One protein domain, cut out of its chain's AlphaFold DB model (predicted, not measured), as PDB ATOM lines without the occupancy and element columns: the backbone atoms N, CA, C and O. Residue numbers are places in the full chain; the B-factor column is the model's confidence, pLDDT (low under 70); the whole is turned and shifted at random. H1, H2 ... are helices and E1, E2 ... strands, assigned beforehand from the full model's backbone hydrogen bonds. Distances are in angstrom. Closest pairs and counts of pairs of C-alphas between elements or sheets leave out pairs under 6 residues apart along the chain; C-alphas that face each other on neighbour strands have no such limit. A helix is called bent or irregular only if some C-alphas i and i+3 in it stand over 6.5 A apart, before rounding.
ATOM      1  N   ILE A 183      75.011 116.331  90.950       95.00
ATOM      2  CA  ILE A 183      74.437 115.552  92.042       95.00
ATOM      3  C   ILE A 183      74.526 116.364  93.337       95.00
ATOM      4  O   ILE A 183      75.593 116.824  93.764       95.00
ATOM      5  N   GLY A 184      73.376 116.506  93.984       95.31
ATOM      6  CA  GLY A 184      73.250 117.110  95.300       95.31
ATOM      7  C   GLY A 184      72.082 116.537  96.084       95.31
ATOM      8  O   GLY A 184      71.362 115.652  95.615       95.31
ATOM      9  N   SER A 185      71.898 117.041  97.298       95.81
ATOM     10  CA  SER A 185      70.786 116.660  98.172       95.81
ATOM     11  C   SER A 185      70.199 117.870  98.901       95.81
ATOM     12  O   SER A 185      70.668 118.998  98.752       95.81
ATOM     13  N   HIS A 186      69.160 117.668  99.717       97.12
ATOM     14  CA  HIS A 186      68.455 118.764 100.397       97.12
ATOM     15  C   HIS A 186      69.353 119.661 101.259       97.12
ATOM     16  O   HIS A 186      69.038 120.836 101.441       97.12
ATOM     17  N   ILE A 187      70.478 119.152 101.778       95.50
ATOM     18  CA  ILE A 187      71.405 119.960 102.590       95.50
ATOM     19  C   ILE A 187      72.105 121.049 101.767       95.50
ATOM     20  O   ILE A 187      72.499 122.071 102.328       95.50
ATOM     21  N   ASP A 188      72.212 120.861 100.451       96.81
ATOM     22  CA  ASP A 188      72.836 121.799  99.514       96.81
ATOM     23  C   ASP A 188      71.916 122.978  99.169       96.81
ATOM     24  O   ASP A 188      72.377 124.033  98.732       96.81
ATOM     25  N   MET A 189      70.607 122.847  99.406       96.88
ATOM     26  CA  MET A 189      69.633 123.890  99.076       96.88
ATOM     27  C   MET A 189      69.904 125.189  99.839       96.88
ATOM     28  O   MET A 189      69.855 126.268  99.257       96.88
ATOM     29  N   LYS A 190      70.218 125.106 101.140       96.00
ATOM     30  CA  LYS A 190      70.458 126.292 101.979       96.00
ATOM     31  C   LYS A 190      71.627 127.152 101.468       96.00
ATOM     32  O   LYS A 190      71.380 128.327 101.210       96.00
ATOM     33  N   PRO A 191      72.864 126.637 101.322       96.25
ATOM     34  CA  PRO A 191      73.969 127.453 100.820       96.25
ATOM     35  C   PRO A 191      73.717 127.955  99.392       96.25
ATOM     36  O   PRO A 191      73.990 129.117  99.119       96.25
ATOM     37  N   THR A 192      73.100 127.142  98.526       96.56
ATOM     38  CA  THR A 192      72.726 127.555  97.159       96.56
ATOM     39  C   THR A 192      71.816 128.787  97.164       96.56
ATOM     40  O   THR A 192      72.087 129.775  96.486       96.56
ATOM     41  N   LEU A 193      70.735 128.762  97.952       97.31
ATOM     42  CA  LEU A 193      69.786 129.877  98.018       97.31
ATOM     43  C   LEU A 193      70.393 131.119  98.681       97.31
ATOM     44  O   LEU A 193      70.128 132.231  98.234       97.31
ATOM     45  N   LEU A 194      71.228 130.952  99.711       97.19
ATOM     46  CA  LEU A 194      71.924 132.075 100.347       97.19
ATOM     47  C   LEU A 194      72.897 132.759  99.376       97.19
ATOM     48  O   LEU A 194      72.898 133.985  99.288       97.19
ATOM     49  N   HIS A 195      73.654 131.994  98.586       96.12
ATOM     50  CA  HIS A 195      74.540 132.557  97.566       96.12
ATOM     51  C   HIS A 195      73.782 133.258  96.436       96.12
ATOM     52  O   HIS A 195      74.205 134.329  96.004       96.12
ATOM     53  N   LEU A 196      72.637 132.721  95.995       95.25
ATOM     54  CA  LEU A 196      71.764 133.411  95.034       95.25
ATOM     55  C   LEU A 196      71.265 134.765  95.564       95.25
ATOM     56  O   LEU A 196      71.086 135.698  94.786       95.25
ATOM     57  N   LEU A 197      71.079 134.882  96.881       96.31
ATOM     58  CA  LEU A 197      70.728 136.131  97.565       96.31
ATOM     59  C   LEU A 197      71.941 137.042  97.838       96.31
ATOM     60  O   LEU A 197      71.772 138.131  98.384       96.31
ATOM     61  N   GLY A 198      73.158 136.622  97.477       95.94
ATOM     62  CA  GLY A 198      74.392 137.367  97.735       95.94
ATOM     63  C   GLY A 198      74.845 137.354  99.199       95.94
ATOM     64  O   GLY A 198      75.612 138.228  99.598       95.94
ATOM     65  N   ILE A 199      74.373 136.395  99.999       96.50
ATOM     66  CA  ILE A 199      74.725 136.242 101.416       96.50
ATOM     67  C   ILE A 199      75.965 135.355 101.534       96.50
ATOM     68  O   ILE A 199      75.990 134.247 100.996       96.50
ATOM     69  N   ASP A 200      76.977 135.824 102.267       94.19
ATOM     70  CA  ASP A 200      78.164 135.025 102.568       94.19
ATOM     71  C   ASP A 200      77.820 133.866 103.514       94.19
ATOM     72  O   ASP A 200      77.120 134.034 104.513       94.19
ATOM     73  N   THR A 201      78.313 132.670 103.195       93.12
ATOM     74  CA  THR A 201      78.065 131.460 103.993       93.12
ATOM     75  C   THR A 201      79.326 130.900 104.638       93.12
ATOM     76  O   THR A 201      79.289 129.794 105.176       93.12
ATOM     77  N   SER A 202      80.429 131.654 104.648       90.44
ATOM     78  CA  SER A 202      81.704 131.208 105.226       90.44
ATOM     79  C   SER A 202      81.599 130.810 106.708       90.44
ATOM     80  O   SER A 202      82.221 129.836 107.132       90.44
ATOM     81  N   ASP A 203      80.731 131.487 107.464       90.31
ATOM     82  CA  ASP A 203      80.452 131.196 108.873       90.31
ATOM     83  C   ASP A 203      79.294 130.201 109.080       90.31
ATOM     84  O   ASP A 203      78.903 129.910 110.219       90.31
ATOM     85  N   LEU A 204      78.691 129.659 108.018       89.50
ATOM     86  CA  LEU A 204      77.584 128.714 108.137       89.50
ATOM     87  C   LEU A 204      78.079 127.368 108.687       89.50
ATOM     88  O   LEU A 204      78.901 126.686 108.088       89.50
ATOM     89  N   VAL A 205      77.497 126.928 109.807       92.06
ATOM     90  CA  VAL A 205      77.692 125.553 110.289       92.06
ATOM     91  C   VAL A 205      76.704 124.661 109.548       92.06
ATOM     92  O   VAL A 205      75.495 124.738 109.775       92.06
ATOM     93  N   GLY A 206      77.217 123.839 108.639       91.50
ATOM     94  CA  GLY A 206      76.432 122.937 107.807       91.50
ATOM     95  C   GLY A 206      77.323 121.996 107.003       91.50
ATOM     96  O   GLY A 206      78.545 122.089 107.053       91.50
ATOM     97  N   PHE A 207      76.690 121.070 106.285       93.31
ATOM     98  CA  PHE A 207      77.382 120.017 105.527       93.31
ATOM     99  C   PHE A 207      77.086 120.052 104.022       93.31
ATOM    100  O   PHE A 207      77.652 119.257 103.274       93.31
ATOM    101  N   GLY A 208      76.177 120.933 103.597       92.94
ATOM    102  CA  GLY A 208      75.855 121.134 102.191       92.94
ATOM    103  C   GLY A 208      76.740 122.188 101.543       92.94
ATOM    104  O   GLY A 208      77.339 123.016 102.227       92.94
ATOM    105  N   ASN A 209      76.777 122.168 100.217       91.81
ATOM    106  CA  ASN A 209      77.546 123.079  99.380       91.81
ATOM    107  C   ASN A 209      76.643 123.676  98.297       91.81
ATOM    108  O   ASN A 209      75.670 123.053  97.877       91.81
ATOM    109  N   ASP A 210      76.976 124.872  97.825       94.75
ATOM    110  CA  ASP A 210      76.273 125.519  96.715       94.75
ATOM    111  C   ASP A 210      76.255 124.625  95.460       94.75
ATOM    112  O   ASP A 210      77.290 124.102  95.048       94.75
ATOM    113  N   LEU A 211      75.076 124.404  94.870       95.38
ATOM    114  CA  LEU A 211      74.856 123.606  93.653       95.38
ATOM    115  C   LEU A 211      75.451 124.240  92.397       95.38
ATOM    116  O   LEU A 211      75.696 123.521  91.430       95.38
ATOM    117  N   PHE A 212      75.721 125.544  92.411       92.62
ATOM    118  CA  PHE A 212      76.293 126.265  91.274       92.62
ATOM    119  C   PHE A 212      77.798 126.525  91.394       92.62
ATOM    120  O   PHE A 212      78.385 127.069  90.458       92.62
ATOM    121  N   ALA A 213      78.434 126.132  92.501       92.31
ATOM    122  CA  ALA A 213      79.876 126.277  92.671       92.31
ATOM    123  C   ALA A 213      80.654 125.368  91.701       92.31
ATOM    124  O   ALA A 213      80.320 124.193  91.544       92.31
ATOM    125  N   GLU A 214      81.709 125.908  91.072       86.62
ATOM    126  CA  GLU A 214      82.512 125.192  90.064       86.62
ATOM    127  C   GLU A 214      83.246 123.973  90.650       86.62
ATOM    128  O   GLU A 214      83.214 122.899  90.058       86.62
ATOM    129  N   ASP A 215      83.835 124.116  91.844       83.31
ATOM    130  CA  ASP A 215      84.657 123.089  92.502       83.31
ATOM    131  C   ASP A 215      83.919 122.394  93.666       83.31
ATOM    132  O   ASP A 215      84.462 122.224  94.762       83.31
ATOM    133  N   ARG A 216      82.645 122.022  93.476       87.88
ATOM    134  CA  ARG A 216      81.890 121.275  94.501       87.88
ATOM    135  C   ARG A 216      82.106 119.769  94.410       87.88
ATOM    136  O   ARG A 216      82.316 119.205  93.340       87.88
ATOM    137  N   ASN A 217      81.893 119.093  95.534       82.88
ATOM    138  CA  ASN A 217      81.769 117.641  95.545       82.88
ATOM    139  C   ASN A 217      80.365 117.235  95.065       82.88
ATOM    140  O   ASN A 217      79.372 117.475  95.756       82.88
ATOM    141  N   SER A 218      80.279 116.628  93.881       90.62
ATOM    142  CA  SER A 218      79.035 116.083  93.320       90.62
ATOM    143  C   SER A 218      78.675 114.777  94.031       90.62
ATOM    144  O   SER A 218      79.265 113.723  93.783       90.62
ATOM    145  N   ARG A 219      77.751 114.856  94.994       94.19
ATOM    146  CA  ARG A 219      77.309 113.698  95.776       94.19
ATOM    147  C   ARG A 219      75.955 113.915  96.435       94.19
ATOM    148  O   ARG A 219      75.587 115.035  96.780       94.19
ATOM    149  N   ALA A 220      75.278 112.816  96.727       96.88
ATOM    150  CA  ALA A 220      74.164 112.753  97.659       96.88
ATOM    151  C   ALA A 220      74.457 111.680  98.712       96.88
ATOM    152  O   ALA A 220      74.740 110.532  98.373       96.88
ATOM    153  N   ILE A 221      74.397 112.061  99.988       97.00
ATOM    154  CA  ILE A 221      74.552 111.154 101.132       97.00
ATOM    155  C   ILE A 221      73.179 110.961 101.762       97.00
ATOM    156  O   ILE A 221      72.530 111.935 102.151       97.00
ATOM    157  N   PHE A 222      72.730 109.715 101.853       97.56
ATOM    158  CA  PHE A 222      71.461 109.359 102.472       97.56
ATOM    159  C   PHE A 222      71.660 109.073 103.961       97.56
ATOM    160  O   PHE A 222      72.761 108.794 104.436       97.56
ATOM    161  N   ARG A 223      70.563 109.124 104.722       96.69
ATOM    162  CA  ARG A 223      70.587 108.952 106.182       96.69
ATOM    163  C   ARG A 223      71.017 107.550 106.632       96.69
ATOM    164  O   ARG A 223      71.461 107.402 107.768       96.69
ATOM    165  N   ASP A 224      70.873 106.550 105.766       96.12
ATOM    166  CA  ASP A 224      71.252 105.153 106.007       96.12
ATOM    167  C   ASP A 224      72.706 104.831 105.608       96.12
ATOM    168  O   ASP A 224      73.129 103.683 105.726       96.12
ATOM    169  N   GLY A 225      73.468 105.828 105.145       96.88
ATOM    170  CA  GLY A 225      74.841 105.655 104.670       96.88
ATOM    171  C   GLY A 225      74.961 105.295 103.188       96.88
ATOM    172  O   GLY A 225      76.079 105.117 102.710       96.88
ATOM    173  N   THR A 226      73.855 105.211 102.437       98.00
ATOM    174  CA  THR A 226      73.915 105.150 100.970       98.00
ATOM    175  C   THR A 226      74.553 106.434 100.424       98.00
ATOM    176  O   THR A 226      74.253 107.535 100.891       98.00
ATOM    177  N   VAL A 227      75.424 106.303  99.421       97.75
ATOM    178  CA  VAL A 227      76.097 107.432  98.764       97.75
ATOM    179  C   VAL A 227      75.941 107.311  97.257       97.75
ATOM    180  O   VAL A 227      76.214 106.260  96.684       97.75
ATOM    181  N   VAL A 228      75.526 108.392  96.607       97.81
ATOM    182  CA  VAL A 228      75.435 108.505  95.147       97.81
ATOM    183  C   VAL A 228      76.412 109.584  94.698       97.81
ATOM    184  O   VAL A 228      76.350 110.702  95.203       97.81
ATOM    185  N   THR A 229      77.299 109.263  93.761       96.12
ATOM    186  CA  THR A 229      78.261 110.196  93.147       96.12
ATOM    187  C   THR A 229      78.231 110.064  91.624       96.12
ATOM    188  O   THR A 229      77.479 109.242  91.097       96.12
ATOM    189  N   ASP A 230      79.032 110.869  90.921       94.25
ATOM    190  CA  ASP A 230      79.135 110.797  89.457       94.25
ATOM    191  C   ASP A 230      79.803 109.495  88.977       94.25
ATOM    192  O   ASP A 230      79.539 109.043  87.865       94.25
ATOM    193  N   GLU A 231      80.662 108.888  89.805       94.69
ATOM    194  CA  GLU A 231      81.443 107.696  89.441       94.69
ATOM    195  C   GLU A 231      80.866 106.412  90.040       94.69
ATOM    196  O   GLU A 231      80.744 105.400  89.350       94.69
ATOM    197  N   TYR A 232      80.466 106.455  91.313       96.69
ATOM    198  CA  TYR A 232      80.011 105.277  92.046       96.69
ATOM    199  C   TYR A 232      78.745 105.515  92.869       96.69
ATOM    200  O   TYR A 232      78.484 106.616  93.368       96.69
ATOM    201  N   VAL A 233      77.989 104.437  93.067       98.00
ATOM    202  CA  VAL A 233      76.895 104.349  94.035       98.00
ATOM    203  C   VAL A 233      77.235 103.286  95.071       98.00
ATOM    204  O   VAL A 233      77.430 102.120  94.732       98.00
ATOM    205  N   TRP A 234      77.278 103.676  96.341       97.94
ATOM    206  CA  TRP A 234      77.407 102.763  97.471       97.94
ATOM    207  C   TRP A 234      76.055 102.576  98.140       97.94
ATOM    208  O   TRP A 234      75.479 103.537  98.645       97.94
ATOM    209  N   THR A 235      75.550 101.349  98.189       97.25
ATOM    210  CA  THR A 235      74.305 101.039  98.900       97.25
ATOM    211  C   THR A 235      74.256  99.565  99.280       97.25
ATOM    212  O   THR A 235      74.793  98.714  98.574       97.25
ATOM    213  N   GLN A 236      73.642  99.249 100.422       93.81
ATOM    214  CA  GLN A 236      73.524  97.878 100.945       93.81
ATOM    215  C   GLN A 236      74.850  97.089 100.953       93.81
ATOM    216  O   GLN A 236      74.883  95.895 100.667       93.81
ATOM    217  N   SER A 237      75.953  97.754 101.315       92.94
ATOM    218  CA  SER A 237      77.309  97.174 101.327       92.94
ATOM    219  C   SER A 237      77.840  96.718  99.958       92.94
ATOM    220  O   SER A 237      78.743  95.884  99.893       92.94
ATOM    221  N   MET A 238      77.288  97.252  98.867       95.75
ATOM    222  CA  MET A 238      77.733  97.004  97.499       95.75
ATOM    223  C   MET A 238      78.117  98.316  96.816       95.75
ATOM    224  O   MET A 238      77.501  99.358  97.044       95.75
ATOM    225  N   CYS A 239      79.146  98.239  95.972       97.69
ATOM    226  CA  CYS A 239      79.621  99.337  95.140       97.69
ATOM    227  C   CYS A 239      79.158  99.096  93.701       97.69
ATOM    228  O   CYS A 239      79.325  97.991  93.182       97.69
ATOM    229  N   TYR A 240      78.581 100.110  93.070       98.19
ATOM    230  CA  TYR A 240      78.086 100.066  91.697       98.19
ATOM    231  C   TYR A 240      78.722 101.181  90.878       98.19
ATOM    232  O   TYR A 240      78.923 102.278  91.399       98.19
ATOM    233  N   ASP A 241      78.985 100.927  89.601       97.56
ATOM    234  CA  ASP A 241      79.301 101.983  88.638       97.56
ATOM    235  C   ASP A 241      78.066 102.882  88.454       97.56
ATOM    236  O   ASP A 241      76.962 102.395  88.195       97.56
ATOM    237  N   ALA A 242      78.224 104.196  88.626       96.06
ATOM    238  CA  ALA A 242      77.100 105.135  88.614       96.06
ATOM    239  C   ALA A 242      76.466 105.324  87.227       96.06
ATOM    240  O   ALA A 242      75.330 105.800  87.139       96.06
ATOM    241  N   THR A 243      77.176 104.964  86.155       95.31
ATOM    242  CA  THR A 243      76.688 105.076  84.775       95.31
ATOM    243  C   THR A 243      75.996 103.793  84.332       95.31
ATOM    244  O   THR A 243      74.902 103.849  83.765       95.31
ATOM    245  N   THR A 244      76.613 102.633  84.562       96.56
ATOM    246  CA  THR A 244      76.095 101.343  84.076       96.56
ATOM    247  C   THR A 244      75.141 100.675  85.061       96.56
ATOM    248  O   THR A 244      74.283  99.898  84.639       96.56
ATOM    249  N   GLY A 245      75.261 100.968  86.360       96.31
ATOM    250  CA  GLY A 245      74.548 100.263  87.427       96.31
ATOM    251  C   GLY A 245      75.068  98.846  87.684       96.31
ATOM    252  O   GLY A 245      74.439  98.089  88.425       96.31
ATOM    253  N   GLU A 246      76.196  98.457  87.081       96.88
ATOM    254  CA  GLU A 246      76.823  97.156  87.317       96.88
ATOM    255  C   GLU A 246      77.581  97.155  88.648       96.88
ATOM    256  O   GLU A 246      78.245  98.127  89.012       96.88
ATOM    257  N   ALA A 247      77.482  96.046  89.385       96.88
ATOM    258  CA  ALA A 247      78.227  95.871  90.623       96.88
ATOM    259  C   ALA A 247      79.732  95.771  90.334       96.88
ATOM    260  O   ALA A 247      80.165  95.039  89.442       96.88
ATOM    261  N   VAL A 248      80.525  96.480  91.127       95.19
ATOM    262  CA  VAL A 248      81.981  96.525  91.017       95.19
ATOM    263  C   VAL A 248      82.586  95.493  91.966       95.19
ATOM    264  O   VAL A 248      82.270  95.479  93.155       95.19
ATOM    265  N   GLU A 249      83.464  94.622  91.455       92.12
ATOM    266  CA  GLU A 249      84.108  93.577  92.273       92.12
ATOM    267  C   GLU A 249      85.030  94.165  93.354       92.12
ATOM    268  O   GLU A 249      85.083  93.657  94.475       92.12
ATOM    269  N   ASP A 250      85.749  95.242  93.026       92.19
ATOM    270  CA  ASP A 250      86.614  95.957  93.961       92.19
ATOM    271  C   ASP A 250      85.834  97.051  94.701       92.19
ATOM    272  O   ASP A 250      85.719  98.192  94.252       92.19
ATOM    273  N   THR A 251      85.305  96.705  95.873       89.62
ATOM    274  CA  THR A 251      84.541  97.638  96.709       89.62
ATOM    275  C   THR A 251      85.388  98.761  97.307       89.62
ATOM    276  O   THR A 251      84.822  99.747  97.781       89.62
ATOM    277  N   THR A 252      86.725  98.671  97.261       92.44
ATOM    278  CA  THR A 252      87.604  99.731  97.785       92.44
ATOM    279  C   THR A 252      87.484 101.033  96.995       92.44
ATOM    280  O   THR A 252      87.771 102.098  97.540       92.44
ATOM    281  N   LEU A 253      86.961 100.972  95.765       93.81
ATOM    282  CA  LEU A 253      86.646 102.136  94.934       93.81
ATOM    283  C   LEU A 253      85.577 103.045  95.563       93.81
ATOM    284  O   LEU A 253      85.662 104.263  95.439       93.81
ATOM    285  N   CYS A 254      84.633 102.477  96.319       95.31
ATOM    286  CA  CYS A 254      83.661 103.251  97.095       95.31
ATOM    287  C   CYS A 254      84.201 103.715  98.466       95.31
ATOM    288  O   CYS A 254      83.567 104.540  99.119       95.31
ATOM    289  N   GLY A 255      85.366 103.230  98.912       95.06
ATOM    290  CA  GLY A 255      85.910 103.494 100.251       95.06
ATOM    291  C   GLY A 255      86.009 104.984 100.621       95.06
ATOM    292  O   GLY A 255      85.476 105.381 101.659       95.06
ATOM    293  N   PRO A 256      86.611 105.842  99.774       93.69
ATOM    294  CA  PRO A 256      86.735 107.269 100.073       93.69
ATOM    295  C   PRO A 256      85.388 107.975 100.281       93.69
ATOM    296  O   PRO A 256      85.246 108.776 101.206       93.69
ATOM    297  N   VAL A 257      84.384 107.665  99.449       91.62
ATOM    298  CA  VAL A 257      83.066 108.318  99.525       91.62
ATOM    299  C   VAL A 257      82.260 107.824 100.726       91.62
ATOM    300  O   VAL A 257      81.521 108.600 101.331       91.62
ATOM    301  N   THR A 258      82.443 106.563 101.129       95.25
ATOM    302  CA  THR A 258      81.808 106.017 102.334       95.25
ATOM    303  C   THR A 258      82.418 106.572 103.615       95.25
ATOM    304  O   THR A 258      81.675 106.954 104.513       95.25
ATOM    305  N   GLU A 259      83.747 106.701 103.689       96.19
ATOM    306  CA  GLU A 259      84.428 107.282 104.856       96.19
ATOM    307  C   GLU A 259      84.022 108.749 105.072       96.19
ATOM    308  O   GLU A 259      83.793 109.189 106.204       96.19
ATOM    309  N   GLU A 260      83.892 109.517 103.986       94.06
ATOM    310  CA  GLU A 260      83.379 110.884 104.057       94.06
ATOM    311  C   GLU A 260      81.929 110.919 104.560       94.06
ATOM    312  O   GLU A 260      81.606 111.709 105.454       94.06
ATOM    313  N   ALA A 261      81.060 110.067 104.010       95.81
ATOM    314  CA  ALA A 261      79.655 110.006 104.393       95.81
ATOM    315  C   ALA A 261      79.468 109.646 105.870       95.81
ATOM    316  O   ALA A 261      78.733 110.337 106.576       95.81
ATOM    317  N   GLU A 262      80.178 108.629 106.361       97.31
ATOM    318  CA  GLU A 262      80.166 108.235 107.773       97.31
ATOM    319  C   GLU A 262      80.576 109.396 108.680       97.31
ATOM    320  O   GLU A 262      79.908 109.685 109.675       97.31
ATOM    321  N   LYS A 263      81.636 110.120 108.308       97.06
ATOM    322  CA  LYS A 263      82.097 111.285 109.065       97.06
ATOM    323  C   LYS A 263      81.058 112.404 109.084       97.06
ATOM    324  O   LYS A 263      80.810 112.973 110.145       97.06
ATOM    325  N   ILE A 264      80.450 112.728 107.942       96.00
ATOM    326  CA  ILE A 264      79.418 113.772 107.848       96.00
ATOM    327  C   ILE A 264      78.190 113.399 108.681       96.00
ATOM    328  O   ILE A 264      77.698 114.235 109.439       96.00
ATOM    329  N   LEU A 265      77.716 112.156 108.583       97.62
ATOM    330  CA  LEU A 265      76.562 111.677 109.345       97.62
ATOM    331  C   LEU A 265      76.843 111.696 110.852       97.62
ATOM    332  O   LEU A 265      76.019 112.205 111.609       97.62
ATOM    333  N   GLN A 266      78.026 111.249 111.283       98.06
ATOM    334  CA  GLN A 266      78.427 111.314 112.690       98.06
ATOM    335  C   GLN A 266      78.520 112.760 113.193       98.06
ATOM    336  O   GLN A 266      77.998 113.078 114.257       98.06
ATOM    337  N   MET A 267      79.142 113.661 112.427       97.38
ATOM    338  CA  MET A 267      79.232 115.076 112.801       97.38
ATOM    339  C   MET A 267      77.851 115.744 112.856       97.38
ATOM    340  O   MET A 267      77.626 116.618 113.693       97.38
ATOM    341  N   ASN A 268      76.923 115.351 111.977       96.81
ATOM    342  CA  ASN A 268      75.541 115.819 112.007       96.81
ATOM    343  C   ASN A 268      74.809 115.344 113.270       96.81
ATOM    344  O   ASN A 268      74.133 116.146 113.917       96.81
ATOM    345  N   ASP A 269      74.999 114.082 113.655       97.75
ATOM    346  CA  ASP A 269      74.435 113.521 114.883       97.75
ATOM    347  C   ASP A 269      74.998 114.213 116.123       97.75
ATOM    348  O   ASP A 269      74.236 114.604 117.006       97.75
ATOM    349  N   ASP A 270      76.310 114.447 116.171       97.38
ATOM    350  CA  ASP A 270      76.951 115.154 117.280       97.38
ATOM    351  C   ASP A 270      76.418 116.586 117.407       97.38
ATOM    352  O   ASP A 270      76.089 117.024 118.512       97.38
ATOM    353  N   LEU A 271      76.275 117.298 116.281       95.94
ATOM    354  CA  LEU A 271      75.726 118.655 116.225       95.94
ATOM    355  C   LEU A 271      74.321 118.728 116.833       95.94
ATOM    356  O   LEU A 271      74.048 119.634 117.624       95.94
ATOM    357  N   ILE A 272      73.448 117.784 116.473       95.12
ATOM    358  CA  ILE A 272      72.043 117.762 116.898       95.12
ATOM    359  C   ILE A 272      71.906 117.214 118.321       95.12
ATOM    360  O   ILE A 272      71.325 117.874 119.182       95.12
ATOM    361  N   TYR A 273      72.438 116.022 118.599       97.31
ATOM    362  CA  TYR A 273      72.238 115.336 119.880       97.31
ATOM    363  C   TYR A 273      73.002 115.972 121.038       97.31
ATOM    364  O   TYR A 273      72.584 115.822 122.187       97.31
ATOM    365  N   SER A 274      74.078 116.706 120.751       97.06
ATOM    366  CA  SER A 274      74.826 117.450 121.771       97.06
ATOM    367  C   SER A 274      74.475 118.938 121.810       97.06
ATOM    368  O   SER A 274      75.113 119.675 122.563       97.06
ATOM    369  N   ASP A 275      73.476 119.385 121.032       95.75
ATOM    370  CA  ASP A 275      73.018 120.782 120.988       95.75
ATOM    371  C   ASP A 275      74.191 121.758 120.769       95.75
ATOM    372  O   ASP A 275      74.331 122.763 121.462       95.75
ATOM    373  N   LEU A 276      75.115 121.440 119.849       95.50
ATOM    374  CA  LEU A 276      76.408 122.142 119.787       95.50
ATOM    375  C   LEU A 276      76.286 123.598 119.323       95.50
ATOM    376  O   LEU A 276      77.151 124.418 119.639       95.50
ATOM    377  N   LEU A 277      75.203 123.951 118.621       92.81
ATOM    378  CA  LEU A 277      74.966 125.326 118.170       92.81
ATOM    379  C   LEU A 277      74.790 126.316 119.330       92.81
ATOM    380  O   LEU A 277      75.062 127.498 119.143       92.81
ATOM    381  N   ARG A 278      74.449 125.857 120.541       93.75
ATOM    382  CA  ARG A 278      74.405 126.704 121.751       93.75
ATOM    383  C   ARG A 278      75.752 127.338 122.115       93.75
ATOM    384  O   ARG A 278      75.790 128.265 122.919       93.75
ATOM    385  N   PHE A 279      76.851 126.771 121.613       93.19
ATOM    386  CA  PHE A 279      78.216 127.227 121.880       93.19
ATOM    387  C   PHE A 279      78.788 128.057 120.732       93.19
ATOM    388  O   PHE A 279      79.905 128.560 120.852       93.19
ATOM    389  N   LYS A 280      78.057 128.188 119.619       88.44
ATOM    390  CA  LYS A 280      78.445 129.073 118.528       88.44
ATOM    391  C   LYS A 280      78.195 130.512 118.976       88.44
ATOM    392  O   LYS A 280      77.067 130.856 119.326       88.44
ATOM    393  N   GLU A 281      79.237 131.340 118.976       79.69
ATOM    394  CA  GLU A 281      79.071 132.778 119.189       79.69
ATOM    395  C   GLU A 281      78.181 133.336 118.071       79.69
ATOM    396  O   GLU A 281      78.402 133.051 116.891       79.69
ATOM    397  N   GLN A 282      77.135 134.075 118.442       67.94
ATOM    398  CA  GLN A 282      76.369 134.825 117.458       67.94
ATOM    399  C   GLN A 282      77.242 136.001 117.030       67.94
ATOM    400  O   GLN A 282      77.611 136.834 117.854       67.94
ATOM    401  N   THR A 283      77.632 136.028 115.762       58.97
ATOM    402  CA  THR A 283      78.165 137.237 115.144       58.97
ATOM    403  C   THR A 283      77.012 138.229 115.075       58.97
ATOM    404  O   THR A 283      76.041 137.984 114.363       58.97
ATOM    405  N   ASP A 284      77.082 139.285 115.886       44.91
ATOM    406  CA  ASP A 284      76.136 140.398 115.823       44.91
ATOM    407  C   ASP A 284      76.209 141.019 114.413       44.91
ATOM    408  O   ASP A 284      77.236 141.605 114.056       44.91
ATOM    409  N   GLU A 285      75.140 140.887 113.625       41.69
ATOM    410  CA  GLU A 285      74.853 141.742 112.461       41.69
ATOM    411  C   GLU A 285      73.708 142.708 112.785       41.69
ATOM    412  O   GLU A 285      72.674 142.256 113.334       41.69
TER     413      GLU A 285
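This is residues 183 to 285 of the 285 residues of the protein "Sulfatase family protein" of Exiguobacterium sp. S17 (UniProt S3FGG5). A small sheet of four strands has the long helix H2 packed slantwise over one face, and H2 extends past the E1 edge of the sheet. Beyond that edge lie H1 and the long loop of residues 197 to 218, while the short helix H3 and the last residues continue from the far end of H2. The printed part has 103 residues, with three named helices and four named strands in the order H1 E1 E2 E3 E4 H2 H3. The class is mixed, helices and strands; the sheet runs E1 E2 E3 E4, antiparallel throughout, and with H2 makes two layers, a sheet with a helix on one face. The whole is loose and flat, with a radius of gyration of the C-alphas of 16.0 A and spans of 53 by 31 by 17 A.

Find C-alpha 186 at (68.455, 118.764, 100.397); from there H1 runs to residue 196, 15.9 A. It is neither bent nor irregular, but only just: C-alphas 187 and 190 are 6.4 A apart. Next come E1, residues 219 to 221, 6.5 A; E2, 227 to 229, 6.6 A; E3, 232 to 235, 9.9 A; and E4, 238 to 241, 10.3 A. At C-alpha 251, (84.541, 97.638, 96.709), H2 begins and runs 31.6 A to residue 273. It is irregular, with C-alphas 253 and 256 7.3 A apart, and has a kink of 35 degrees near residue 258. H3, residues 276 to 279, spans 5.8 A and ends at (78.216, 127.227, 121.880).

Look first at the sheet, a meander, each strand the antiparallel neighbour of the one before. In the hairpin E1 and E2, N 220 and O 228 are 2.8 A apart; in E2 and E3, N 234 and O 227 are 2.8 A apart; in E3 and E4, N 233 and O 240 are 2.9 A apart. H2 is on this sheet at a height of 8.0 A, and its closest C-alphas to E4 are those of Thr 251 and Cys 239, 5.4 A. On the local plane H2 and E2 stand at 58 degrees, slantwise, but only just. H1 only grazes the sheet, with residues 186 to 188, and is apart from H2. H3 is close to H2 but not clearly touching; the C-alphas of Leu 271 and Leu 277 are closest, 7.0 A. Of the O i to N i+4 pairs, 5 of 7 in H1 and 16 of 19 in H2 are within hydrogen-bond range; H3 is too short for one.

The C-alphas of Glu 249 and Glu 285 are farthest apart, 53.0 A. The printed part has no cut, and the link from H1 to E1, 22 residues, is long. Mean pLDDT of the printed part is 93.1; look for values under 70 at residues 282 to 285.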